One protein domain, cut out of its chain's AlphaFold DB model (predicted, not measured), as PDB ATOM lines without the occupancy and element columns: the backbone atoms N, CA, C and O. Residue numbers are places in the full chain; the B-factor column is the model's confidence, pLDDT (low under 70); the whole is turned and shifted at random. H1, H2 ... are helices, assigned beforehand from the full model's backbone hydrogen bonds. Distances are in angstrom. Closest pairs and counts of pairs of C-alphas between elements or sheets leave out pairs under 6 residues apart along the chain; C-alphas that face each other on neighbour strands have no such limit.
ATOM      1  N   LEU A   5      11.446  51.536  58.809       77.00
ATOM      2  CA  LEU A   5      10.160  50.967  58.413       77.00
ATOM      3  C   LEU A   5       9.833  51.180  56.925       77.00
ATOM      4  O   LEU A   5       9.472  50.223  56.247       77.00
ATOM      5  N   GLU A   6       9.991  52.398  56.400       77.62
ATOM      6  CA  GLU A   6       9.749  52.703  54.979       77.62
ATOM      7  C   GLU A   6      10.700  51.921  54.070       77.62
ATOM      8  O   GLU A   6      10.289  51.397  53.037       77.62
ATOM      9  N   CYS A   7      11.965  51.778  54.482       75.00
ATOM     10  CA  CYS A   7      12.933  50.955  53.762       75.00
ATOM     11  C   CYS A   7      12.508  49.480  53.729       75.00
ATOM     12  O   CYS A   7      12.514  48.881  52.659       75.00
ATOM     13  N   MET A   8      12.094  48.899  54.858       80.69
ATOM     14  CA  MET A   8      11.615  47.509  54.893       80.69
ATOM     15  C   MET A   8      10.323  47.311  54.090       80.69
ATOM     16  O   MET A   8      10.185  46.311  53.387       80.69
ATOM     17  N   ALA A   9       9.391  48.266  54.151       82.38
ATOM     18  CA  ALA A   9       8.169  48.234  53.352       82.38
ATOM     19  C   ALA A   9       8.486  48.257  51.850       82.38
ATOM     20  O   ALA A   9       7.962  47.432  51.105       82.38
ATOM     21  N   ALA A  10       9.404  49.125  51.413       83.56
ATOM     22  CA  ALA A  10       9.861  49.172  50.026       83.56
ATOM     23  C   ALA A  10      10.481  47.838  49.573       83.56
ATOM     24  O   ALA A  10      10.150  47.345  48.499       83.56
ATOM     25  N   LEU A  11      11.318  47.201  50.399       84.19
ATOM     26  CA  LEU A  11      11.899  45.892  50.068       84.19
ATOM     27  C   LEU A  11      10.836  44.795  49.932       84.19
ATOM     28  O   LEU A  11      10.895  43.990  49.006       84.19
ATOM     29  N   ASN A  12       9.838  44.776  50.816       85.25
ATOM     30  CA  ASN A  12       8.731  43.824  50.712       85.25
ATOM     31  C   ASN A  12       7.906  44.047  49.442       85.25
ATOM     32  O   ASN A  12       7.544  43.085  48.768       85.25
ATOM     33  N   VAL A  13       7.640  45.303  49.078       86.38
ATOM     34  CA  VAL A  13       6.932  45.614  47.831       86.38
ATOM     35  C   VAL A  13       7.755  45.191  46.612       86.38
ATOM     36  O   VAL A  13       7.206  44.567  45.708       86.38
ATOM     37  N   ALA A  14       9.068  45.442  46.613       86.31
ATOM     38  CA  ALA A  14       9.972  44.979  45.560       86.31
ATOM     39  C   ALA A  14       9.947  43.450  45.413       86.31
ATOM     40  O   ALA A  14       9.892  42.937  44.301       86.31
ATOM     41  N   ALA A  15       9.920  42.715  46.526       86.19
ATOM     42  CA  ALA A  15       9.781  41.262  46.512       86.19
ATOM     43  C   ALA A  15       8.421  40.798  45.960       86.19
ATOM     44  O   ALA A  15       8.361  39.834  45.199       86.19
ATOM     45  N   HIS A  16       7.331  41.491  46.300       86.31
ATOM     46  CA  HIS A  16       5.988  41.154  45.824       86.31
ATOM     47  C   HIS A  16       5.788  41.370  44.320       86.31
ATOM     48  O   HIS A  16       4.932  40.697  43.743       86.31
ATOM     49  N   LEU A  17       6.580  42.227  43.667       86.88
ATOM     50  CA  LEU A  17       6.534  42.396  42.208       86.88
ATOM     51  C   LEU A  17       6.796  41.084  41.460       86.88
ATOM     52  O   LEU A  17       6.176  40.838  40.435       86.88
ATOM     53  N   TYR A  18       7.644  40.203  41.997       85.62
ATOM     54  CA  TYR A  18       7.930  38.898  41.390       85.62
ATOM     55  C   TYR A  18       6.766  37.907  41.464       85.62
ATOM     56  O   TYR A  18       6.852  36.819  40.898       85.62
ATOM     57  N   ASN A  19       5.683  38.242  42.170       86.25
ATOM     58  CA  ASN A  19       4.465  37.443  42.149       86.25
ATOM     59  C   ASN A  19       3.596  37.728  40.912       86.25
ATOM     60  O   ASN A  19       2.750  36.905  40.575       86.25
ATOM     61  N   ASP A  20       3.799  38.869  40.244       85.62
ATOM     62  CA  ASP A  20       3.093  39.220  39.010       85.62
ATOM     63  C   ASP A  20       3.508  38.251  37.880       85.62
ATOM     64  O   ASP A  20       4.710  38.094  37.630       85.62
ATOM     65  N   PRO A  21       2.555  37.575  37.209       82.00
ATOM     66  CA  PRO A  21       2.861  36.620  36.146       82.00
ATOM     67  C   PRO A  21       3.633  37.252  34.982       82.00
ATOM     68  O   PRO A  21       4.553  36.618  34.471       82.00
ATOM     69  N   GLU A  22       3.349  38.510  34.625       84.25
ATOM     70  CA  GLU A  22       4.073  39.205  33.554       84.25
ATOM     71  C   GLU A  22       5.543  39.409  33.941       84.25
ATOM     72  O   GLU A  22       6.444  39.240  33.127       84.25
ATOM     73  N   VAL A  23       5.808  39.734  35.212       85.06
ATOM     74  CA  VAL A  23       7.181  39.910  35.709       85.06
ATOM     75  C   VAL A  23       7.940  38.585  35.680       85.06
ATOM     76  O   VAL A  23       9.125  38.592  35.363       85.06
ATOM     77  N   LYS A  24       7.291  37.452  35.981       83.81
ATOM     78  CA  LYS A  24       7.923  36.123  35.913       83.81
ATOM     79  C   LYS A  24       8.267  35.720  34.483       83.81
ATOM     80  O   LYS A  24       9.394  35.298  34.242       83.81
ATOM     81  N   GLU A  25       7.330  35.889  33.557       81.88
ATOM     82  CA  GLU A  25       7.534  35.596  32.133       81.88
ATOM     83  C   GLU A  25       8.673  36.457  31.570       81.88
ATOM     84  O   GLU A  25       9.662  35.942  31.053       81.88
ATOM     85  N   HIS A  26       8.628  37.772  31.808       81.62
ATOM     86  CA  HIS A  26       9.700  38.678  31.401       81.62
ATOM     87  C   HIS A  26      11.025  38.455  32.155       81.62
ATOM     88  O   HIS A  26      12.083  38.868  31.687       81.62
ATOM     89  N   LEU A  27      11.032  37.826  33.327       80.88
ATOM     90  CA  LEU A  27      12.284  37.506  34.017       80.88
ATOM     91  C   LEU A  27      13.002  36.319  33.362       80.88
ATOM     92  O   LEU A  27      14.236  36.296  33.331       80.88
ATOM     93  N   LEU A  28      12.234  35.339  32.881       73.94
ATOM     94  CA  LEU A  28      12.743  34.060  32.390       73.94
ATOM     95  C   LEU A  28      12.975  34.053  30.874       73.94
ATOM     96  O   LEU A  28      13.998  33.523  30.447       73.94
ATOM     97  N   ASP A  29      12.104  34.705  30.097       69.00
ATOM     98  CA  ASP A  29      12.060  34.570  28.630       69.00
ATOM     99  C   ASP A  29      12.383  35.868  27.867       69.00
ATOM    100  O   ASP A  29      12.375  35.911  26.638       69.00
ATOM    101  N   PHE A  30      12.681  36.966  28.562       62.72
ATOM    102  CA  PHE A  30      12.893  38.248  27.895       62.72
ATOM    103  C   PHE A  30      14.221  38.298  27.131       62.72
ATOM    104  O   PHE A  30      15.297  38.163  27.719       62.72
ATOM    105  N   GLU A  31      14.156  38.584  25.829       60.81
ATOM    106  CA  GLU A  31      15.314  38.838  24.953       60.81
ATOM    107  C   GLU A  31      15.772  40.312  24.953       60.81
ATOM    108  O   GLU A  31      16.831  40.637  24.417       60.81
ATOM    109  N   GLY A  32      15.025  41.218  25.593       66.38
ATOM    110  CA  GLY A  32      15.273  42.662  25.535       66.38
ATOM    111  C   GLY A  32      16.479  43.165  26.342       66.38
ATOM    112  O   GLY A  32      17.051  42.461  27.183       66.38
ATOM    113  N   SER A  33      16.897  44.410  26.105       76.69
ATOM    114  CA  SER A  33      18.074  45.005  26.763       76.69
ATOM    115  C   SER A  33      17.878  45.247  28.275       76.69
ATOM    116  O   SER A  33      16.753  45.313  28.771       76.69
ATOM    117  N   SER A  34      18.971  45.428  29.037       80.56
ATOM    118  CA  SER A  34      18.906  45.815  30.470       80.56
ATOM    119  C   SER A  34      18.044  47.063  30.692       80.56
ATOM    120  O   SER A  34      17.288  47.143  31.656       80.56
ATOM    121  N   LYS A  35      18.108  48.011  29.750       83.06
ATOM    122  CA  LYS A  35      17.353  49.267  29.797       83.06
ATOM    123  C   LYS A  35      15.852  49.060  29.608       83.06
ATOM    124  O   LYS A  35      15.061  49.769  30.219       83.06
ATOM    125  N   GLU A  36      15.448  48.106  28.773       84.25
ATOM    126  CA  GLU A  36      14.029  47.775  28.605       84.25
ATOM    127  C   GLU A  36      13.458  47.107  29.855       84.25
ATOM    128  O   GLU A  36      12.340  47.423  30.251       84.25
ATOM    129  N   TRP A  37      14.246  46.256  30.520       85.69
ATOM    130  CA  TRP A  37      13.863  45.662  31.802       85.69
ATOM    131  C   TRP A  37      13.685  46.720  32.898       85.69
ATOM    132  O   TRP A  37      12.670  46.740  33.592       85.69
ATOM    133  N   GLU A  38      14.646  47.636  33.033       86.56
ATOM    134  CA  GLU A  38      14.554  48.764  33.969       86.56
ATOM    135  C   GLU A  38      13.317  49.624  33.687       86.56
ATOM    136  O   GLU A  38      12.570  49.964  34.607       86.56
ATOM    137  N   LYS A  39      13.043  49.908  32.407       88.25
ATOM    138  CA  LYS A  39      11.847  50.645  31.997       88.25
ATOM    139  C   LYS A  39      10.565  49.900  32.381       88.25
ATOM    140  O   LYS A  39       9.696  50.501  33.005       88.25
ATOM    141  N   PHE A  40      10.467  48.607  32.080       88.00
ATOM    142  CA  PHE A  40       9.302  47.781  32.405       88.00
ATOM    143  C   PHE A  40       9.005  47.753  33.911       88.00
ATOM    144  O   PHE A  40       7.876  48.011  34.335       88.00
ATOM    145  N   ILE A  41      10.028  47.517  34.739       87.44
ATOM    146  CA  ILE A  41       9.879  47.541  36.197       87.44
ATOM    147  C   ILE A  41       9.491  48.943  36.676       87.44
ATOM    148  O   ILE A  41       8.596  49.072  37.513       87.44
ATOM    149  N   SER A  42      10.075  50.005  36.113       86.38
ATOM    150  CA  SER A  42       9.689  51.375  36.459       86.38
ATOM    151  C   SER A  42       8.207  51.646  36.161       86.38
ATOM    152  O   SER A  42       7.489  52.125  37.036       86.38
ATOM    153  N   GLU A  43       7.691  51.226  35.003       87.81
ATOM    154  CA  GLU A  43       6.278  51.378  34.637       87.81
ATOM    155  C   GLU A  43       5.355  50.575  35.566       87.81
ATOM    156  O   GLU A  43       4.304  51.070  35.985       87.81
ATOM    157  N   LYS A  44       5.754  49.356  35.951       85.75
ATOM    158  CA  LYS A  44       5.025  48.539  36.935       85.75
ATOM    159  C   LYS A  44       5.015  49.184  38.320       85.75
ATOM    160  O   LYS A  44       3.972  49.208  38.968       85.75
ATOM    161  N   THR A  45       6.130  49.762  38.761       84.00
ATOM    162  CA  THR A  45       6.205  50.452  40.059       84.00
ATOM    163  C   THR A  45       5.437  51.770  40.087       84.00
ATOM    164  O   THR A  45       4.869  52.106  41.124       84.00
ATOM    165  N   MET A  46       5.340  52.488  38.963       83.50
ATOM    166  CA  MET A  46       4.535  53.714  38.854       83.50
ATOM    167  C   MET A  46       3.035  53.449  39.020       83.50
ATOM    168  O   MET A  46       2.309  54.325  39.482       83.50
ATOM    169  N   LYS A  47       2.567  52.239  38.686       83.31
ATOM    170  CA  LYS A  47       1.176  51.815  38.919       83.31
ATOM    171  C   LYS A  47       0.871  51.559  40.401       83.31
ATOM    172  O   LYS A  47      -0.297  51.461  40.769       83.31
ATOM    173  N   LEU A  48       1.891  51.453  41.258       80.44
ATOM    174  CA  LEU A  48       1.718  51.292  42.700       80.44
ATOM    175  C   LEU A  48       1.506  52.658  43.362       80.44
ATOM    176  O   LEU A  48       2.264  53.600  43.117       80.44
ATOM    177  N   LEU A  49       0.511  52.747  44.251       75.81
ATOM    178  CA  LEU A  49       0.170  53.947  45.030       75.81
ATOM    179  C   LEU A  49       1.206  54.224  46.141       75.81
ATOM    180  O   LEU A  49       0.893  54.213  47.329       75.81
ATOM    181  N   LEU A  50       2.462  54.433  45.753       77.44
ATOM    182  CA  LEU A  50       3.601  54.698  46.629       77.44
ATOM    183  C   LEU A  50       4.085  56.144  46.468       77.44
ATOM    184  O   LEU A  50       3.979  56.740  45.401       77.44
ATOM    185  N   THR A  51       4.712  56.693  47.508       81.50
ATOM    186  CA  THR A  51       5.485  57.943  47.395       81.50
ATOM    187  C   THR A  51       6.614  57.814  46.367       81.50
ATOM    188  O   THR A  51       7.284  56.780  46.325       81.50
ATOM    189  N   VAL A  52       6.899  58.892  45.626       79.50
ATOM    190  CA  VAL A  52       7.914  58.952  44.546       79.50
ATOM    191  C   VAL A  52       9.292  58.422  44.982       79.50
ATOM    192  O   VAL A  52       9.962  57.715  44.233       79.50
ATOM    193  N   VAL A  53       9.707  58.703  46.221       77.06
ATOM    194  CA  VAL A  53      10.984  58.224  46.786       77.06
ATOM    195  C   VAL A  53      11.003  56.697  46.939       77.06
ATOM    196  O   VAL A  53      12.004  56.055  46.620       77.06
ATOM    197  N   CYS A  54       9.893  56.107  47.387       78.25
ATOM    198  CA  CYS A  54       9.758  54.658  47.514       78.25
ATOM    199  C   CYS A  54       9.652  53.985  46.145       78.25
ATOM    200  O   CYS A  54      10.283  52.954  45.953       78.25
ATOM    201  N   GLN A  55       8.929  54.575  45.184       83.12
ATOM    202  CA  GLN A  55       8.829  54.034  43.820       83.12
ATOM    203  C   GLN A  55      10.209  53.857  43.187       83.12
ATOM    204  O   GLN A  55      10.522  52.773  42.700       83.12
ATOM    205  N   LYS A  56      11.063  54.884  43.277       85.94
ATOM    206  CA  LYS A  56      12.430  54.819  42.756       85.94
ATOM    207  C   LYS A  56      13.247  53.713  43.428       85.94
ATOM    208  O   LYS A  56      13.824  52.882  42.742       85.94
ATOM    209  N   LYS A  57      13.241  53.653  44.765       85.12
ATOM    210  CA  LYS A  57      13.987  52.625  45.510       85.12
ATOM    211  C   LYS A  57      13.501  51.203  45.192       85.12
ATOM    212  O   LYS A  57      14.318  50.304  45.032       85.12
ATOM    213  N   VAL A  58      12.185  51.002  45.097       86.56
ATOM    214  CA  VAL A  58      11.580  49.714  44.724       86.56
ATOM    215  C   VAL A  58      12.023  49.309  43.320       86.56
ATOM    216  O   VAL A  58      12.458  48.174  43.139       86.56
ATOM    217  N   ALA A  59      11.939  50.229  42.355       87.88
ATOM    218  CA  ALA A  59      12.328  49.972  40.975       87.88
ATOM    219  C   ALA A  59      13.814  49.618  40.868       87.88
ATOM    220  O   ALA A  59      14.138  48.576  40.312       87.88
ATOM    221  N   ASP A  60      14.699  50.412  41.475       87.00
ATOM    222  CA  ASP A  60      16.149  50.203  41.411       87.00
ATOM    223  C   ASP A  60      16.543  48.813  41.956       87.00
ATOM    224  O   ASP A  60      17.298  48.069  41.322       87.00
ATOM    225  N   ILE A  61      15.987  48.422  43.110       86.06
ATOM    226  CA  ILE A  61      16.307  47.140  43.755       86.06
ATOM    227  C   ILE A  61      15.692  45.965  42.990       86.06
ATOM    228  O   ILE A  61      16.392  44.987  42.726       86.06
ATOM    229  N   ALA A  62      14.416  46.046  42.600       87.50
ATOM    230  CA  ALA A  62      13.760  44.987  41.831       87.50
ATOM    231  C   ALA A  62      14.409  44.812  40.446       87.50
ATOM    232  O   ALA A  62      14.628  43.690  39.987       87.50
ATOM    233  N   SER A  63      14.801  45.903  39.787       88.69
ATOM    234  CA  SER A  63      15.531  45.828  38.526       88.69
ATOM    235  C   SER A  63      16.888  45.155  38.711       88.69
ATOM    236  O   SER A  63      17.173  44.198  37.990       88.69
ATOM    237  N   SER A  64      17.678  45.570  39.709       88.38
ATOM    238  CA  SER A  64      18.988  44.969  40.002       88.38
ATOM    239  C   SER A  64      18.886  43.467  40.293       88.38
ATOM    240  O   SER A  64      19.575  42.658  39.664       88.38
ATOM    241  N   VAL A  65      17.981  43.064  41.192       86.81
ATOM    242  CA  VAL A  65      17.752  41.649  41.541       86.81
ATOM    243  C   VAL A  65      17.329  40.850  40.306       86.81
ATOM    244  O   VAL A  65      17.873  39.774  40.053       86.81
ATOM    245  N   GLY A  66      16.414  41.393  39.497       86.19
ATOM    246  CA  GLY A  66      15.925  40.741  38.282       86.19
ATOM    247  C   GLY A  66      17.034  40.509  37.258       86.19
ATOM    248  O   GLY A  66      17.194  39.396  36.760       86.19
ATOM    249  N   LEU A  67      17.872  41.518  37.008       85.50
ATOM    250  CA  LEU A  67      19.010  41.409  36.091       85.50
ATOM    251  C   LEU A  67      20.031  40.365  36.553       85.50
ATOM    252  O   LEU A  67      20.573  39.632  35.725       85.50
ATOM    253  N   LYS A  68      20.275  40.253  37.863       85.88
ATOM    254  CA  LYS A  68      21.184  39.247  38.436       85.88
ATOM    255  C   LYS A  68      20.651  37.827  38.266       85.88
ATOM    256  O   LYS A  68      21.405  36.939  37.862       85.88
ATOM    257  N   ILE A  69      19.359  37.617  38.527       84.62
ATOM    258  CA  ILE A  69      18.693  36.326  38.304       84.62
ATOM    259  C   ILE A  69      18.726  35.975  36.812       84.62
ATOM    260  O   ILE A  69      19.142  34.873  36.453       84.62
ATOM    261  N   ARG A  70      18.394  36.929  35.934       81.75
ATOM    262  CA  ARG A  70      18.422  36.751  34.477       81.75
ATOM    263  C   ARG A  70      19.819  36.423  33.959       81.75
ATOM    264  O   ARG A  70      19.979  35.508  33.160       81.75
ATOM    265  N   ALA A  71      20.851  37.112  34.440       79.75
ATOM    266  CA  ALA A  71      22.232  36.820  34.068       79.75
ATOM    267  C   ALA A  71      22.627  35.379  34.431       79.75
ATOM    268  O   ALA A  71      23.328  34.723  33.659       79.75
ATOM    269  N   LYS A  72      22.152  34.865  35.575       79.19
ATOM    270  CA  LYS A  72      22.340  33.455  35.944       79.19
ATOM    271  C   LYS A  72      21.528  32.512  35.070       79.19
ATOM    272  O   LYS A  72      22.076  31.503  34.644       79.19
ATOM    273  N   LYS A  73      20.278  32.853  34.758       79.62
ATOM    274  CA  LYS A  73      19.411  32.060  33.878       79.62
ATOM    275  C   LYS A  73      20.003  31.920  32.473       79.62
ATOM    276  O   LYS A  73      20.174  30.805  32.006       79.62
ATOM    277  N   ILE A  74      20.473  33.013  31.868       76.06
ATOM    278  CA  ILE A  74      21.153  32.990  30.559       76.06
ATOM    279  C   ILE A  74      22.397  32.095  30.589       76.06
ATOM    280  O   ILE A  74      22.657  31.362  29.635       76.06
ATOM    281  N   LYS A  75      23.192  32.151  31.665       73.38
ATOM    282  CA  LYS A  75      24.343  31.250  31.818       73.38
ATOM    283  C   LYS A  75      23.888  29.800  31.931       73.38
ATOM    284  O   LYS A  75      24.429  28.965  31.218       73.38
ATOM    285  N   PHE A  76      22.889  29.533  32.768       74.56
ATOM    286  CA  PHE A  76      22.294  28.213  32.945       74.56
ATOM    287  C   PHE A  76      21.765  27.641  31.621       74.56
ATOM    288  O   PHE A  76      22.053  26.495  31.320       74.56
ATOM    289  N   ASP A  77      21.089  28.438  30.791       72.06
ATOM    290  CA  ASP A  77      20.506  27.977  29.521       72.06
ATOM    291  C   ASP A  77      21.543  27.775  28.408       72.06
ATOM    292  O   ASP A  77      21.432  26.845  27.609       72.06
ATOM    293  N   ARG A  78      22.585  28.621  28.354       66.44
ATOM    294  CA  ARG A  78      23.708  28.455  27.408       66.44
ATOM    295  C   ARG A  78      24.490  27.172  27.660       66.44
ATOM    296  O   ARG A  78      25.065  26.605  26.733       66.44
ATOM    297  N   ILE A  79      24.528  26.728  28.908       59.91
ATOM    298  CA  ILE A  79      25.122  25.459  29.297       59.91
ATOM    299  C   ILE A  79      23.994  24.431  29.205       59.91
ATOM    300  O   ILE A  79      23.302  24.179  30.183       59.91
ATOM    301  N   HIS A  80      23.762  23.896  27.998       52.34
ATOM    302  CA  HIS A  80      22.777  22.838  27.721       52.34
ATOM    303  C   HIS A  80      22.576  21.906  28.927       52.34
ATOM    304  O   HIS A  80      23.601  21.435  29.389       52.34
ATOM    305  N   SER A  81      21.324  21.608  29.345       53.88
ATOM    306  CA  SER A  81      20.739  20.470  30.140       53.88
ATOM    307  C   SER A  81      21.640  19.550  31.017       53.88
ATOM    308  O   SER A  81      21.230  19.003  32.049       53.88
ATOM    309  N   TYR A  82      22.877  19.341  30.608       52.75
ATOM    310  CA  TYR A  82      24.040  18.832  31.310       52.75
ATOM    311  C   TYR A  82      24.682  19.936  32.178       52.75
ATOM    312  O   TYR A  82      25.616  20.622  31.769       52.75
ATOM    313  N   CYS A  83      24.168  20.100  33.401       51.25
ATOM    314  CA  CYS A  83      24.798  20.907  34.452       51.25
ATOM    315  C   CYS A  83      26.287  20.537  34.577       51.25
ATOM    316  O   CYS A  83      26.576  19.389  34.905       51.25
ATOM    317  N   SER A  84      27.186  21.490  34.301       49.91
ATOM    318  CA  SER A  84      28.594  21.426  34.707       49.91
ATOM    319  C   SER A  84      28.863  22.521  35.746       49.91
ATOM    320  O   SER A  84      28.671  23.709  35.471       49.91
ATOM    321  N   ALA A  85      29.295  22.148  36.953       45.50
ATOM    322  CA  ALA A  85      29.564  23.063  38.073       45.50
ATOM    323  C   ALA A  85      30.783  23.984  37.873       45.50
ATOM    324  O   ALA A  85      31.226  24.657  38.796       45.50
ATOM    325  N   GLU A  86      31.374  24.022  36.681       44.84
ATOM    326  CA  GLU A  86      32.537  24.863  36.404       44.84
ATOM    327  C   GLU A  86      32.163  26.316  36.044       44.84
ATOM    328  O   GLU A  86      33.018  27.201  36.073       44.84
ATOM    329  N   ILE A  87      30.890  26.585  35.716       44.56
ATOM    330  CA  ILE A  87      30.529  27.721  34.847       44.56
ATOM    331  C   ILE A  87      29.525  28.712  35.491       44.56
ATOM    332  O   ILE A  87      29.415  29.858  35.039       44.56
ATOM    333  N   LEU A  88      28.848  28.360  36.597       50.56
ATOM    334  CA  LEU A  88      27.982  29.297  37.352       50.56
ATOM    335  C   LEU A  88      28.744  30.170  38.369       50.56
ATOM    336  O   LEU A  88      28.168  31.105  38.929       50.56
ATOM    337  N   ARG A  89      30.054  29.940  38.492       49.84
ATOM    338  CA  ARG A  89      31.067  30.587  39.344       49.84
ATOM    339  C   ARG A  89      31.088  32.095  39.508       49.84
ATOM    340  O   ARG A  89      31.855  32.585  40.332       49.84
ATOM    341  N   SER A  90      30.337  32.870  38.730       51.50
ATOM    342  CA  SER A  90      30.276  34.295  39.039       51.50
ATOM    343  C   SER A  90      29.482  34.462  40.329       51.50
ATOM    344  O   SER A  90      28.248  34.497  40.285       51.50
ATOM    345  N   ASP A  91      30.191  34.563  41.453       57.16
ATOM    346  CA  ASP A  91      29.682  35.147  42.686       57.16
ATOM    347  C   ASP A  91      29.217  36.561  42.340       57.16
ATOM    348  O   ASP A  91      29.967  37.537  42.316       57.16
ATOM    349  N   ILE A  92      27.947  36.658  41.959       64.62
ATOM    350  CA  ILE A  92      27.290  37.937  41.798       64.62
ATOM    351  C   ILE A  92      27.215  38.509  43.206       64.62
ATOM    352  O   ILE A  92      26.506  37.971  44.054       64.62
ATOM    353  N   ALA A  93      27.965  39.576  43.462       66.38
ATOM    354  CA  ALA A  93      27.909  40.266  44.739       66.38
ATOM    355  C   ALA A  93      26.492  40.822  44.945       66.38
ATOM    356  O   ALA A  93      25.998  41.601  44.125       66.38
ATOM    357  N   TRP A  94      25.830  40.402  46.020       74.00
ATOM    358  CA  TRP A  94      24.520  40.904  46.434       74.00
ATOM    359  C   TRP A  94      24.708  41.970  47.505       74.00
ATOM    360  O   TRP A  94      25.481  41.775  48.444       74.00
ATOM    361  N   THR A  95      23.983  43.082  47.405       79.25
ATOM    362  CA  THR A  95      23.847  43.984  48.554       79.25
ATOM    363  C   THR A  95      22.896  43.361  49.592       79.25
ATOM    364  O   THR A  95      22.089  42.495  49.242       79.25
ATOM    365  N   PRO A  96      22.936  43.776  50.873       74.69
ATOM    366  CA  PRO A  96      22.031  43.237  51.894       74.69
ATOM    367  C   PRO A  96      20.540  43.396  51.545       74.69
ATOM    368  O   PRO A  96      19.737  42.502  51.809       74.69
ATOM    369  N   GLU A  97      20.179  44.517  50.914       77.38
ATOM    370  CA  GLU A  97      18.816  44.815  50.461       77.38
ATOM    371  C   GLU A  97      18.385  43.897  49.307       77.38
ATOM    372  O   GLU A  97      17.297  43.321  49.330       77.38
ATOM    373  N   GLU A  98      19.264  43.689  48.326       79.25
ATOM    374  CA  GLU A  98      19.009  42.782  47.205       79.25
ATOM    375  C   GLU A  98      18.960  41.318  47.646       79.25
ATOM    376  O   GLU A  98      18.203  40.538  47.079       79.25
ATOM    377  N   LEU A  99      19.737  40.929  48.661       76.12
ATOM    378  CA  LEU A  99      19.716  39.575  49.208       76.12
ATOM    379  C   LEU A  99      18.366  39.263  49.861       76.12
ATOM    380  O   LEU A  99      17.846  38.163  49.689       76.12
ATOM    381  N   PHE A 100      17.766  40.225  50.568       79.69
ATOM    382  CA  PHE A 100      16.419  40.072  51.121       79.69
ATOM    383  C   PHE A 100      15.372  39.864  50.016       79.69
ATOM    384  O   PHE A 100      14.600  38.904  50.057       79.69
ATOM    385  N   VAL A 101      15.378  40.738  49.006       81.62
ATOM    386  CA  VAL A 101      14.426  40.678  47.886       81.62
ATOM    387  C   VAL A 101      14.645  39.420  47.047       81.62
ATOM    388  O   VAL A 101      13.687  38.725  46.727       81.62
ATOM    389  N   GLY A 102      15.899  39.076  46.754       81.44
ATOM    390  CA  GLY A 102      16.278  37.872  46.021       81.44
ATOM    391  C   GLY A 102      15.829  36.598  46.733       81.44
ATOM    392  O   GLY A 102      15.257  35.717  46.097       81.44
ATOM    393  N   LYS A 103      16.001  36.514  48.061       82.00
ATOM    394  CA  LYS A 103      15.512  35.378  48.859       82.00
ATOM    395  C   LYS A 103      14.004  35.187  48.705       82.00
ATOM    396  O   LYS A 103      13.547  34.086  48.403       82.00
ATOM    397  N   LYS A 104      13.237  36.270  48.848       84.62
ATOM    398  CA  LYS A 104      11.780  36.248  48.667       84.62
ATOM    399  C   LYS A 104      11.371  35.927  47.230       84.62
ATOM    400  O   LYS A 104      10.431  35.164  47.032       84.62
ATOM    401  N   ALA A 105      12.089  36.446  46.237       84.56
ATOM    402  CA  ALA A 105      11.846  36.129  44.836       84.56
ATOM    403  C   ALA A 105      12.015  34.625  44.572       84.56
ATOM    404  O   ALA A 105      11.142  34.016  43.966       84.56
ATOM    405  N   VAL A 106      13.069  33.990  45.098       83.38
ATOM    406  CA  VAL A 106      13.253  32.533  44.967       83.38
ATOM    407  C   VAL A 106      12.167  31.744  45.680       83.38
ATOM    408  O   VAL A 106      11.703  30.748  45.137       83.38
ATOM    409  N   GLU A 107      11.717  32.176  46.860       84.38
ATOM    410  CA  GLU A 107      10.576  31.539  47.529       84.38
ATOM    411  C   GLU A 107       9.317  31.553  46.653       84.38
ATOM    412  O   GLU A 107       8.613  30.545  46.603       84.38
ATOM    413  N   ILE A 108       9.060  32.663  45.952       83.38
ATOM    414  CA  ILE A 108       7.921  32.830  45.038       83.38
ATOM    415  C   ILE A 108       8.100  31.979  43.775       83.38
ATOM    416  O   ILE A 108       7.161  31.305  43.352       83.38
ATOM    417  N   LEU A 109       9.292  31.988  43.174       82.50
ATOM    418  CA  LEU A 109       9.600  31.213  41.970       82.50
ATOM    419  C   LEU A 109       9.573  29.705  42.248       82.50
ATOM    420  O   LEU A 109       9.097  28.942  41.422       82.50
ATOM    421  N   ALA A 110       9.992  29.268  43.438       80.38
ATOM    422  CA  ALA A 110       9.962  27.861  43.835       80.38
ATOM    423  C   ALA A 110       8.545  27.282  44.006       80.38
ATOM    424  O   ALA A 110       8.396  26.067  44.120       80.38
ATOM    425  N   LEU A 111       7.506  28.124  44.059       79.38
ATOM    426  CA  LEU A 111       6.112  27.665  44.019       79.38
ATOM    427  C   LEU A 111       5.663  27.305  42.595       79.38
ATOM    428  O   LEU A 111       4.685  26.575  42.433       79.38
ATOM    429  N   ASP A 112       6.358  27.810  41.578       76.56
ATOM    430  CA  ASP A 112       6.028  27.599  40.178       76.56
ATOM    431  C   ASP A 112       6.717  26.338  39.641       76.56
ATOM    432  O   ASP A 112       7.942  26.235  39.605       76.56
ATOM    433  N   ARG A 113       5.918  25.351  39.221       71.31
ATOM    434  CA  ARG A 113       6.423  24.063  38.718       71.31
ATOM    435  C   ARG A 113       6.924  24.122  37.274       71.31
ATOM    436  O   ARG A 113       7.471  23.130  36.802       71.31
ATOM    437  N   SER A 114       6.701  25.230  36.569       72.44
ATOM    438  CA  SER A 114       7.176  25.416  35.192       72.44
ATOM    439  C   SER A 114       8.681  25.699  35.114       72.44
ATOM    440  O   SER A 114       9.299  25.482  34.074       72.44
ATOM    441  N   ILE A 115       9.280  26.149  36.219       78.56
ATOM    442  CA  ILE A 115      10.683  26.551  36.286       78.56
ATOM    443  C   ILE A 115      11.574  25.329  36.541       78.56
ATOM    444  O   ILE A 115      11.250  24.458  37.350       78.56
ATOM    445  N   ASP A 116      12.731  25.281  35.874       79.44
ATOM    446  CA  ASP A 116      13.712  24.208  36.046       79.44
ATOM    447  C   ASP A 116      14.180  24.100  37.513       79.44
ATOM    448  O   ASP A 116      14.712  25.045  38.109       79.44
ATOM    449  N   ILE A 117      13.997  22.914  38.096       81.12
ATOM    450  CA  ILE A 117      14.309  22.645  39.500       81.12
ATOM    451  C   ILE A 117      15.812  22.714  39.809       81.12
ATOM    452  O   ILE A 117      16.187  23.101  40.917       81.12
ATOM    453  N   ALA A 118      16.687  22.398  38.848       79.06
ATOM    454  CA  ALA A 118      18.134  22.545  39.008       79.06
ATOM    455  C   ALA A 118      18.544  24.020  39.028       79.06
ATOM    456  O   ALA A 118      19.406  24.415  39.817       79.06
ATOM    457  N   PHE A 119      17.887  24.858  38.224       81.25
ATOM    458  CA  PHE A 119      18.097  26.302  38.273       81.25
ATOM    459  C   PHE A 119      17.646  26.888  39.620       81.25
ATOM    460  O   PHE A 119      18.391  27.629  40.261       81.25
ATOM    461  N   LEU A 120      16.468  26.497  40.113       82.00
ATOM    462  CA  LEU A 120      15.989  26.934  41.429       82.00
ATOM    463  C   LEU A 120      16.912  26.473  42.563       82.00
ATOM    464  O   LEU A 120      17.181  27.241  43.486       82.00
ATOM    465  N   PHE A 121      17.425  25.243  42.487       81.44
ATOM    466  CA  PHE A 121      18.370  24.712  43.467       81.44
ATOM    467  C   PHE A 121      19.681  25.505  43.492       81.44
ATOM    468  O   PHE A 121      20.142  25.889  44.567       81.44
ATOM    469  N   THR A 122      20.265  25.803  42.326       78.38
ATOM    470  CA  THR A 122      21.513  26.584  42.248       78.38
ATOM    471  C   THR A 122      21.325  27.989  42.816       78.38
ATOM    472  O   THR A 122      22.096  28.417  43.675       78.38
ATOM    473  N   LEU A 123      20.229  28.659  42.452       79.69
ATOM    474  CA  LEU A 123      19.906  29.989  42.957       79.69
ATOM    475  C   LEU A 123      19.636  29.996  44.474       79.69
ATOM    476  O   LEU A 123      20.068  30.914  45.178       79.69
ATOM    477  N   ALA A 124      18.974  28.960  45.002       78.75
ATOM    478  CA  ALA A 124      18.763  28.791  46.440       78.75
ATOM    479  C   ALA A 124      20.084  28.582  47.198       78.75
ATOM    480  O   ALA A 124      20.254  29.136  48.286       78.75
ATOM    481  N   CYS A 125      21.035  27.843  46.617       73.75
ATOM    482  CA  CYS A 125      22.377  27.662  47.176       73.75
ATOM    483  C   CYS A 125      23.162  28.980  47.219       73.75
ATOM    484  O   CYS A 125      23.787  29.297  48.233       73.75
ATOM    485  N   ASP A 126      23.071  29.784  46.160       73.31
ATOM    486  CA  ASP A 126      23.746  31.081  46.068       73.31
ATOM    487  C   ASP A 126      23.235  32.102  47.085       73.31
ATOM    488  O   ASP A 126      24.017  32.876  47.640       73.31
ATOM    489  N   LEU A 127      21.925  32.086  47.345       72.50
ATOM    490  CA  LEU A 127      21.270  32.942  48.335       72.50
ATOM    491  C   LEU A 127      21.234  32.324  49.743       72.50
ATOM    492  O   LEU A 127      20.746  32.969  50.675       72.50
ATOM    493  N   CYS A 128      21.754  31.104  49.912       70.44
ATOM    494  CA  CYS A 128      21.787  30.360  51.174       70.44
ATOM    495  C   CYS A 128      20.393  30.190  51.819       70.44
ATOM    496  O   CYS A 128      20.190  30.518  52.990       70.44
ATOM    497  N   LEU A 129      19.417  29.706  51.045       72.88
ATOM    498  CA  LEU A 129      18.054  29.399  51.504       72.88
ATOM    499  C   LEU A 129      17.916  27.930  51.933       72.88
ATOM    500  O   LEU A 129      17.391  27.115  51.180       72.88
ATOM    501  N   GLU A 130      18.361  27.583  53.139       67.25
ATOM    502  CA  GLU A 130      18.459  26.184  53.605       67.25
ATOM    503  C   GLU A 130      17.160  25.376  53.490       67.25
ATOM    504  O   GLU A 130      17.162  24.290  52.907       67.25
ATOM    505  N   ASP A 131      16.043  25.923  53.974       71.31
ATOM    506  CA  ASP A 131      14.747  25.235  53.939       71.31
ATOM    507  C   ASP A 131      14.344  24.881  52.499       71.31
ATOM    508  O   ASP A 131      13.838  23.791  52.213       71.31
ATOM    509  N   LYS A 132      14.618  25.799  51.561       77.19
ATOM    510  CA  LYS A 132      14.327  25.595  50.142       77.19
ATOM    511  C   LYS A 132      15.325  24.656  49.488       77.19
ATOM    512  O   LYS A 132      14.882  23.800  48.731       77.19
ATOM    513  N   ILE A 133      16.610  24.747  49.823       73.44
ATOM    514  CA  ILE A 133      17.665  23.847  49.340       73.44
ATOM    515  C   ILE A 133      17.283  22.386  49.614       73.44
ATOM    516  O   ILE A 133      17.262  21.584  48.682       73.44
ATOM    517  N   ILE A 134      16.895  22.054  50.852       74.56
ATOM    518  CA  ILE A 134      16.485  20.690  51.226       74.56
ATOM    519  C   ILE A 134      15.231  20.275  50.446       74.56
ATOM    520  O   ILE A 134      15.196  19.201  49.846       74.56
ATOM    521  N   SER A 135      14.211  21.139  50.404       78.94
ATOM    522  CA  SER A 135      12.946  20.820  49.729       78.94
ATOM    523  C   SER A 135      13.101  20.612  48.216       78.94
ATOM    524  O   SER A 135      12.472  19.716  47.653       78.94
ATOM    525  N   LEU A 136      13.938  21.417  47.554       81.81
ATOM    526  CA  LEU A 136      14.212  21.335  46.118       81.81
ATOM    527  C   LEU A 136      15.059  20.104  45.810       81.81
ATOM    528  O   LEU A 136      14.792  19.401  44.839       81.81
ATOM    529  N   TRP A 137      16.030  19.795  46.673       80.88
ATOM    530  CA  TRP A 137      16.836  18.587  46.560       80.88
ATOM    531  C   TRP A 137      15.988  17.318  46.664       80.88
ATOM    532  O   TRP A 137      16.138  16.412  45.853       80.88
ATOM    533  N   GLN A 138      15.050  17.240  47.610       79.31
ATOM    534  CA  GLN A 138      14.160  16.080  47.746       79.31
ATOM    535  C   GLN A 138      13.237  15.880  46.536       79.31
ATOM    536  O   GLN A 138      12.974  14.746  46.145       79.31
ATOM    537  N   GLN A 139      12.774  16.973  45.928       80.81
ATOM    538  CA  GLN A 139      11.933  16.944  44.726       80.81
ATOM    539  C   GLN A 139      12.718  16.593  43.450       80.81
ATOM    540  O   GLN A 139      12.124  16.232  42.434       80.81
ATOM    541  N   MET A 140      14.048  16.691  43.484       81.38
ATOM    542  CA  MET A 140      14.908  16.486  42.326       81.38
ATOM    543  C   MET A 140      15.142  14.989  42.039       81.38
ATOM    544  O   MET A 140      15.522  14.237  42.941       81.38
ATOM    545  N   PRO A 141      14.995  14.528  40.780       80.50
ATOM    546  CA  PRO A 141      15.248  13.135  40.427       80.50
ATOM    547  C   PRO A 141      16.729  12.764  40.587       80.50
ATOM    548  O   PRO A 141      17.629  13.560  40.308       80.50
ATOM    549  N   MET A 142      17.000  11.509  40.959       71.94
ATOM    550  CA  MET A 142      18.359  11.022  41.248       71.94
ATOM    551  C   MET A 142      19.338  11.207  40.074       71.94
ATOM    552  O   MET A 142      20.505  11.545  40.268       71.94
ATOM    553  N   ALA A 143      18.859  11.063  38.834       71.81
ATOM    554  CA  ALA A 143      19.664  11.277  37.631       71.81
ATOM    555  C   ALA A 143      20.190  12.717  37.490       71.81
ATOM    556  O   ALA A 143      21.173  12.925  36.783       71.81
ATOM    557  N   MET A 144      19.538  13.693  38.128       73.38
ATOM    558  CA  MET A 144      19.941  15.098  38.164       73.38
ATOM    559  C   MET A 144      20.835  15.385  39.379       73.38
ATOM    560  O   MET A 144      21.869  16.025  39.213       73.38
ATOM    561  N   LYS A 145      20.536  14.800  40.550       76.69
ATOM    562  CA  LYS A 145      21.412  14.838  41.743       76.69
ATOM    563  C   LYS A 145      22.832  14.355  41.433       76.69
ATOM    564  O   LYS A 145      23.804  15.021  41.768       76.69
ATOM    565  N   ASN A 146      22.950  13.239  40.710       69.56
ATOM    566  CA  ASN A 146      24.239  12.672  40.305       69.56
ATOM    567  C   ASN A 146      25.056  13.584  39.376       69.56
ATOM    568  O   ASN A 146      26.263  13.390  39.262       69.56
ATOM    569  N   ARG A 147      24.425  14.557  38.705       70.56
ATOM    570  CA  ARG A 147      25.128  15.515  37.836       70.56
ATOM    571  C   ARG A 147      25.897  16.524  38.679       70.56
ATOM    572  O   ARG A 147      27.093  16.664  38.473       70.56
ATOM    573  N   PHE A 148      25.262  17.080  39.714       69.19
ATOM    574  CA  PHE A 148      25.909  17.990  40.668       69.19
ATOM    575  C   PHE A 148      27.130  17.385  41.379       69.19
ATOM    576  O   PHE A 148      27.990  18.125  41.831       69.19
ATOM    577  N   LEU A 149      27.216  16.055  41.493       63.94
ATOM    578  CA  LEU A 149      28.301  15.363  42.202       63.94
ATOM    579  C   LEU A 149      29.509  15.016  41.321       63.94
ATOM    580  O   LEU A 149      30.558  14.656  41.858       63.94
ATOM    581  N   ARG A 150      29.353  15.033  39.989       59.44
ATOM    582  CA  ARG A 150      30.409  14.639  39.038       59.44
ATOM    583  C   ARG A 150      31.394  15.763  38.750       59.44
ATOM    584  O   ARG A 150      32.542  15.478  38.417       59.44
ATOM    585  N   ASP A 151      30.962  17.007  38.891       55.62
ATOM    586  CA  ASP A 151      31.803  18.160  38.617       55.62
ATOM    587  C   ASP A 151      32.653  18.477  39.844       55.62
ATOM    588  O   ASP A 151      32.183  18.973  40.865       55.62
ATOM    589  N   SER A 152      33.935  18.153  39.746       48.16
ATOM    590  CA  SER A 152      34.914  18.162  40.833       48.16
ATOM    591  C   SER A 152      35.322  19.552  41.340       48.16
ATOM    592  O   SER A 152      36.408  19.687  41.903       48.16
ATOM    593  N   LEU A 153      34.513  20.598  41.134       46.12
ATOM    594  CA  LEU A 153      34.873  21.955  41.538       46.12
ATOM    595  C   LEU A 153      33.885  22.597  42.529       46.12
ATOM    596  O   LEU A 153      32.670  22.434  42.393       46.12
ATOM    597  N   PRO A 154      34.403  23.324  43.541       51.84
ATOM    598  CA  PRO A 154      33.604  23.766  44.675       51.84
ATOM    599  C   PRO A 154      32.824  25.054  44.374       51.84
ATOM    600  O   PRO A 154      33.270  26.151  44.696       51.84
ATOM    601  N   ASP A 155      31.622  24.898  43.823       62.47
ATOM    602  CA  ASP A 155      30.581  25.932  43.812       62.47
ATOM    603  C   ASP A 155      29.620  25.713  45.004       62.47
ATOM    604  O   ASP A 155      29.474  24.591  45.501       62.47
ATOM    605  N   LYS A 156      28.917  26.763  45.471       66.00
ATOM    606  CA  LYS A 156      27.950  26.665  46.594       66.00
ATOM    607  C   LYS A 156      26.913  25.557  46.368       66.00
ATOM    608  O   LYS A 156      26.562  24.849  47.307       66.00
ATOM    609  N   ALA A 157      26.454  25.373  45.131       67.31
ATOM    610  CA  ALA A 157      25.508  24.315  44.770       67.31
ATOM    611  C   ALA A 157      26.111  22.905  44.877       67.31
ATOM    612  O   ALA A 157      25.484  22.015  45.449       67.31
ATOM    613  N   THR A 158      27.341  22.708  44.393       67.31
ATOM    614  CA  THR A 158      28.092  21.445  44.506       67.31
ATOM    615  C   THR A 158      28.344  21.093  45.968       67.31
ATOM    616  O   THR A 158      28.155  19.954  46.390       67.31
ATOM    617  N   PHE A 159      28.717  22.095  46.766       68.88
ATOM    618  CA  PHE A 159      28.895  21.949  48.203       68.88
ATOM    619  C   PHE A 159      27.618  21.436  48.882       68.88
ATOM    620  O   PHE A 159      27.655  20.415  49.569       68.88
ATOM    621  N   TRP A 160      26.478  22.096  48.648       70.44
ATOM    622  CA  TRP A 160      25.198  21.663  49.210       70.44
ATOM    623  C   TRP A 160      24.771  20.284  48.700       70.44
ATOM    624  O   TRP A 160      24.291  19.479  49.493       70.44
ATOM    625  N   ALA A 161      25.007  19.955  47.428       72.00
ATOM    626  CA  ALA A 161      24.741  18.623  46.886       72.00
ATOM    627  C   ALA A 161      25.550  17.526  47.611       72.00
ATOM    628  O   ALA A 161      24.999  16.488  47.987       72.00
ATOM    629  N   TYR A 162      26.837  17.761  47.885       68.81
ATOM    630  CA  TYR A 162      27.660  16.827  48.660       68.81
ATOM    631  C   TYR A 162      27.197  16.698  50.117       68.81
ATOM    632  O   TYR A 162      27.174  15.599  50.661       68.81
ATOM    633  N   VAL A 163      26.795  17.795  50.761       68.69
ATOM    634  CA  VAL A 163      26.250  17.737  52.127       68.69
ATOM    635  C   VAL A 163      24.953  16.923  52.161       68.69
ATOM    636  O   VAL A 163      24.811  16.035  52.999       68.69
ATOM    637  N   LEU A 164      24.030  17.188  51.232       72.38
ATOM    638  CA  LEU A 164      22.709  16.559  51.211       72.38
ATOM    639  C   LEU A 164      22.755  15.082  50.814       72.38
ATOM    640  O   LEU A 164      21.974  14.291  51.326       72.38
ATOM    641  N   THR A 165      23.686  14.681  49.947       68.62
ATOM    642  CA  THR A 165      23.893  13.257  49.631       68.62
ATOM    643  C   THR A 165      24.369  12.448  50.825       68.62
ATOM    644  O   THR A 165      23.900  11.333  51.026       68.62
ATOM    645  N   ILE A 166      25.256  13.007  51.651       63.25
ATOM    646  CA  ILE A 166      25.703  12.337  52.878       63.25
ATOM    647  C   ILE A 166      24.552  12.192  53.875       63.25
ATOM    648  O   ILE A 166      24.497  11.203  54.601       63.25
ATOM    649  N   THR A 167      23.641  13.166  53.929       59.66
ATOM    650  CA  THR A 167      22.480  13.101  54.826       59.66
ATOM    651  C   THR A 167      21.354  12.218  54.299       59.66
ATOM    652  O   THR A 167      20.664  11.602  55.107       59.66
ATOM    653  N   ASP A 168      21.161  12.156  52.977       61.66
ATOM    654  CA  ASP A 168      20.135  11.325  52.333       61.66
ATOM    655  C   ASP A 168      20.494   9.831  52.408       61.66
ATOM    656  O   ASP A 168      19.592   8.995  52.432       61.66
ATOM    657  N   ASP A 169      21.788   9.482  52.463       51.19
ATOM    658  CA  ASP A 169      22.235   8.101  52.311       51.19
ATOM    659  C   ASP A 169      23.174   7.621  53.429       51.19
ATOM    660  O   ASP A 169      24.382   7.859  53.435       51.19
ATOM    661  N   ALA A 170      22.606   6.841  54.353       46.59
ATOM    662  CA  ALA A 170      23.332   5.933  55.241       46.59
ATOM    663  C   ALA A 170      23.683   4.591  54.552       46.59
ATOM    664  O   ALA A 170      24.181   3.679  55.216       46.59
ATOM    665  N   THR A 171      23.415   4.431  53.242       42.91
ATOM    666  CA  THR A 171      23.542   3.131  52.549       42.91
ATOM    667  C   THR A 171      24.666   3.019  51.510       42.91
ATOM    668  O   THR A 171      24.971   1.912  51.068       42.91
ATOM    669  N   TYR A 172      25.401   4.091  51.192       43.03
ATOM    670  CA  TYR A 172      26.476   4.054  50.183       43.03
ATOM    671  C   TYR A 172      27.867   3.743  50.770       43.03
ATOM    672  O   TYR A 172      28.740   4.596  50.884       43.03
ATOM    673  N   HIS A 173      28.115   2.479  51.113       44.22
ATOM    674  CA  HIS A 173      29.353   1.986  51.751       44.22
ATOM    675  C   HIS A 173      30.653   2.019  50.903       44.22
ATOM    676  O   HIS A 173      31.597   1.294  51.208       44.22
ATOM    677  N   GLY A 174      30.758   2.848  49.857       46.16
ATOM    678  CA  GLY A 174      31.890   2.785  48.915       46.16
ATOM    679  C   GLY A 174      32.664   4.076  48.643       46.16
ATOM    680  O   GLY A 174      33.779   3.989  48.142       46.16
ATOM    681  N   TYR A 175      32.108   5.256  48.942       46.31
ATOM    682  CA  TYR A 175      32.633   6.527  48.406       46.31
ATOM    683  C   TYR A 175      32.805   7.638  49.458       46.31
ATOM    684  O   TYR A 175      32.964   8.806  49.118       46.31
ATOM    685  N   TYR A 176      32.764   7.302  50.752       49.78
ATOM    686  CA  TYR A 176      32.786   8.302  51.829       49.78
ATOM    687  C   TYR A 176      34.123   9.043  51.975       49.78
ATOM    688  O   TYR A 176      34.110  10.222  52.316       49.78
ATOM    689  N   ASP A 177      35.271   8.399  51.737       46.25
ATOM    690  CA  ASP A 177      36.579   9.049  51.943       46.25
ATOM    691  C   ASP A 177      36.897  10.099  50.853       46.25
ATOM    692  O   ASP A 177      37.473  11.147  51.172       46.25
ATOM    693  N   ASP A 178      36.444   9.885  49.611       50.53
ATOM    694  CA  ASP A 178      36.543  10.874  48.523       50.53
ATOM    695  C   ASP A 178      35.552  12.028  48.735       50.53
ATOM    696  O   ASP A 178      35.941  13.194  48.669       50.53
ATOM    697  N   LEU A 179      34.301  11.729  49.114       51.62
ATOM    698  CA  LEU A 179      33.285  12.735  49.465       51.62
ATOM    699  C   LEU A 179      33.723  13.635  50.631       51.62
ATOM    700  O   LEU A 179      33.576  14.855  50.569       51.62
ATOM    701  N   LEU A 180      34.294  13.054  51.693       54.00
ATOM    702  CA  LEU A 180      34.801  13.802  52.848       54.00
ATOM    703  C   LEU A 180      36.027  14.651  52.495       54.00
ATOM    704  O   LEU A 180      36.197  15.736  53.057       54.00
ATOM    705  N   SER A 181      36.876  14.183  51.578       52.47
ATOM    706  CA  SER A 181      38.025  14.951  51.086       52.47
ATOM    707  C   SER A 181      37.576  16.132  50.224       52.47
ATOM    708  O   SER A 181      38.045  17.249  50.451       52.47
ATOM    709  N   SER A 182      36.603  15.923  49.334       53.00
ATOM    710  CA  SER A 182      35.990  16.972  48.511       53.00
ATOM    711  C   SER A 182      35.225  17.998  49.347       53.00
ATOM    712  O   SER A 182      35.400  19.196  49.145       53.00
ATOM    713  N   LEU A 183      34.461  17.572  50.361       54.72
ATOM    714  CA  LEU A 183      33.804  18.486  51.304       54.72
ATOM    715  C   LEU A 183      34.801  19.290  52.131       54.72
ATOM    716  O   LEU A 183      34.602  20.478  52.359       54.72
ATOM    717  N   ARG A 184      35.893  18.663  52.579       51.25
ATOM    718  CA  ARG A 184      36.955  19.360  53.308       51.25
ATOM    719  C   ARG A 184      37.646  20.402  52.431       51.25
ATOM    720  O   ARG A 184      37.977  21.469  52.932       51.25
ATOM    721  N   TYR A 185      37.856  20.102  51.152       45.78
ATOM    722  CA  TYR A 185      38.418  21.039  50.183       45.78
ATOM    723  C   TYR A 185      37.444  22.188  49.884       45.78
ATOM    724  O   TYR A 185      37.835  23.350  49.952       45.78
ATOM    725  N   ALA A 186      36.161  21.881  49.679       48.91
ATOM    726  CA  ALA A 186      35.109  22.876  49.487       48.91
ATOM    727  C   ALA A 186      34.946  23.796  50.709       48.91
ATOM    728  O   ALA A 186      34.811  24.999  50.540       48.91
ATOM    729  N   LEU A 187      35.046  23.278  51.938       51.97
ATOM    730  CA  LEU A 187      35.010  24.090  53.166       51.97
ATOM    731  C   LEU A 187      36.222  25.008  53.347       51.97
ATOM    732  O   LEU A 187      36.118  26.011  54.044       51.97
ATOM    733  N   LEU A 188      37.371  24.645  52.772       49.72
ATOM    734  CA  LEU A 188      38.590  25.452  52.819       49.72
ATOM    735  C   LEU A 188      38.628  26.524  51.722       49.72
ATOM    736  O   LEU A 188      39.355  27.498  51.882       49.72
ATOM    737  N   GLN A 189      37.891  26.333  50.624       42.19
ATOM    738  CA  GLN A 189      37.871  27.243  49.471       42.19
ATOM    739  C   GLN A 189      36.603  28.086  49.350       42.19
ATOM    740  O   GLN A 189      36.635  29.125  48.699       42.19
ATOM    741  N   ALA A 190      35.489  27.656  49.941       45.03
ATOM    742  CA  ALA A 190      34.273  28.444  49.959       45.03
ATOM    743  C   ALA A 190      34.461  29.621  50.921       45.03
ATOM    744  O   ALA A 190      34.249  29.501  52.130       45.03
ATOM    745  N   ASP A 191      34.817  30.777  50.367       41.75
ATOM    746  CA  ASP A 191      34.567  32.057  51.012       41.75
ATOM    747  C   ASP A 191      33.046  32.204  51.151       41.75
ATOM    748  O   ASP A 191      32.339  32.688  50.263       41.75
ATOM    749  N   PHE A 192      32.501  31.739  52.279       47.34
ATOM    750  CA  PHE A 192      31.132  32.031  52.695       47.34
ATOM    751  C   PHE A 192      31.046  33.528  53.041       47.34
ATOM    752  O   PHE A 192      30.907  33.925  54.193       47.34
ATOM    753  N   HIS A 193      31.128  34.389  52.024       36.94
ATOM    754  CA  HIS A 193      30.901  35.833  52.098       36.94
ATOM    755  C   HIS A 193      29.417  36.191  52.309       36.94
ATOM    756  O   HIS A 193      29.005  37.336  52.136       36.94
ATOM    757  N   CYS A 194      28.588  35.233  52.725       36.56
ATOM    758  CA  CYS A 194      27.318  35.517  53.373       36.56
ATOM    759  C   CYS A 194      27.623  35.944  54.813       36.56
ATOM    760  O   CYS A 194      27.768  35.111  55.703       36.56
ATOM    761  N   GLY A 195      27.793  37.255  55.010       32.50
ATOM    762  CA  GLY A 195      28.135  37.871  56.288       32.50
ATOM    763  C   GLY A 195      27.482  37.191  57.495       32.50
ATOM    764  O   GLY A 195      26.273  37.280  57.691       32.50
ATOM    765  N   GLY A 196      28.330  36.565  58.311       37.16
ATOM    766  CA  GLY A 196      28.018  36.134  59.665       37.16
ATOM    767  C   GLY A 196      27.426  34.732  59.783       37.16
ATOM    768  O   GLY A 196      26.217  34.543  59.707       37.16
ATOM    769  N   THR A 197      28.284  33.802  60.216       39.06
ATOM    770  CA  THR A 197      27.966  32.487  60.807       39.06
ATOM    771  C   THR A 197      27.476  31.414  59.833       39.06
ATOM    772  O   THR A 197      26.371  31.476  59.305       39.06
TER     773      THR A 197
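Overview. This is residues 5 to 197 of the 310 residues of the protein "HTH_Tnp_Tc3_2 domain-containing protein" of Araneus ventricosus (UniProt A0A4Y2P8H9). This is an elongated, all-helical body built in two halves along its length: in one half the long helix H4 is the core, with H1 and H5 packed on one side, H3 on the opposite side and H2 near its later part. In the other half H6, H7, H8 and H9 cluster together, H6 joining them to H5, while H10 folds back on H9 at the far end and residues 169 to 175, between H9 and H10, stick out. The printed part has 193 residues, with ten named helices, H1 to H10 in order along the chain, and no named strand. The whole is compact, with a radius of gyration of the C-alphas of 18.1 A, and spans 61 by 35 by 24 A.

Along the chain. The longest helix, H4, holds residues 52 to 78 and measures 38.4 A from C-alpha 52 at (7.914, 58.952, 44.546) to C-alpha 78 at (23.708, 28.455, 27.408). Before it come H1, residues 5 to 17, 18.7 A long, beginning at C-alpha 5 at (10.160, 50.967, 58.413); H2, residues 21 to 28; and H3, residues 34 to 46, 18.4 A long. After it come H5, residues 96 to 109, 19.9 A long; H6, residues 117 to 126; H7, residues 130 to 139; and H8, residues 142 to 148. H9, residues 156 to 168, is 18.1 A long, and H10, residues 176 to 189, is 19.8 A long and ends at C-alpha 189 at (37.871, 27.243, 49.471).

Arrangement. H4 is the hub and touches five helices. H3 and H4 form a helical hairpin and touch at a steep tilt of 40 degrees, opposite ways; their closest C-alphas, of Ser 42 and Ala 59, are 5.4 A apart. With residues 54 to 62 alone H4 touches H1, at a steep tilt of 42 degrees, the same way, closest at the C-alphas of Ala 14 and Val 58, 5.1 A. With residues 66 to 73 alone it touches H2, closest at the C-alphas of Leu 27 and Arg 70, 6.2 A. Its residues 61 to 65 alone touch H5, at a steep tilt of 61 degrees, closest at the C-alphas of Val 65 and Glu 98, 5.9 A. H4 and H6 only just touch, with 3 pairs of C-alphas within 8 A, the closest those of Phe 76 and Phe 119, 7.0 A. H5 and H6 form a helical hairpin at a shallow tilt of 18 degrees, closest at the C-alphas of Val 106 and Ala 124, 6.8 A. H6 and H7 form another at 20 degrees, closest at the C-alphas of Ala 124 and Ile 133, 5.8 A. H9 touches H6 with residues 156 to 160 alone, closest at the C-alphas of Cys 125 and Ala 157, 5.2 A. H8 and H9 form a helical hairpin, closest at the C-alphas of Phe 148 and Thr 158, 5.6 A. H9 and H10 form one at a shallow tilt of 33 degrees, only just short of steep, closest at the C-alphas of Phe 159 and Ala 186, 6.4 A. H4 and H10 are apart. Every O i to N i+4 pair is within hydrogen-bond range in H1 to H7, H9 and H10; in H8 it is 1 of 3, beside 3 of 4 O i to N i+3 pairs.

Size, cuts and confidence. The C-alphas farthest apart, of Val 52 and His 173, are 61.3 A apart. The printed part has no cut. The link from H4 to H5, residues 79 to 95, is long. The mean pLDDT of the printed part is 71.0; 69 residues are under 70, among them residues 78 to 93 and 165 to 197.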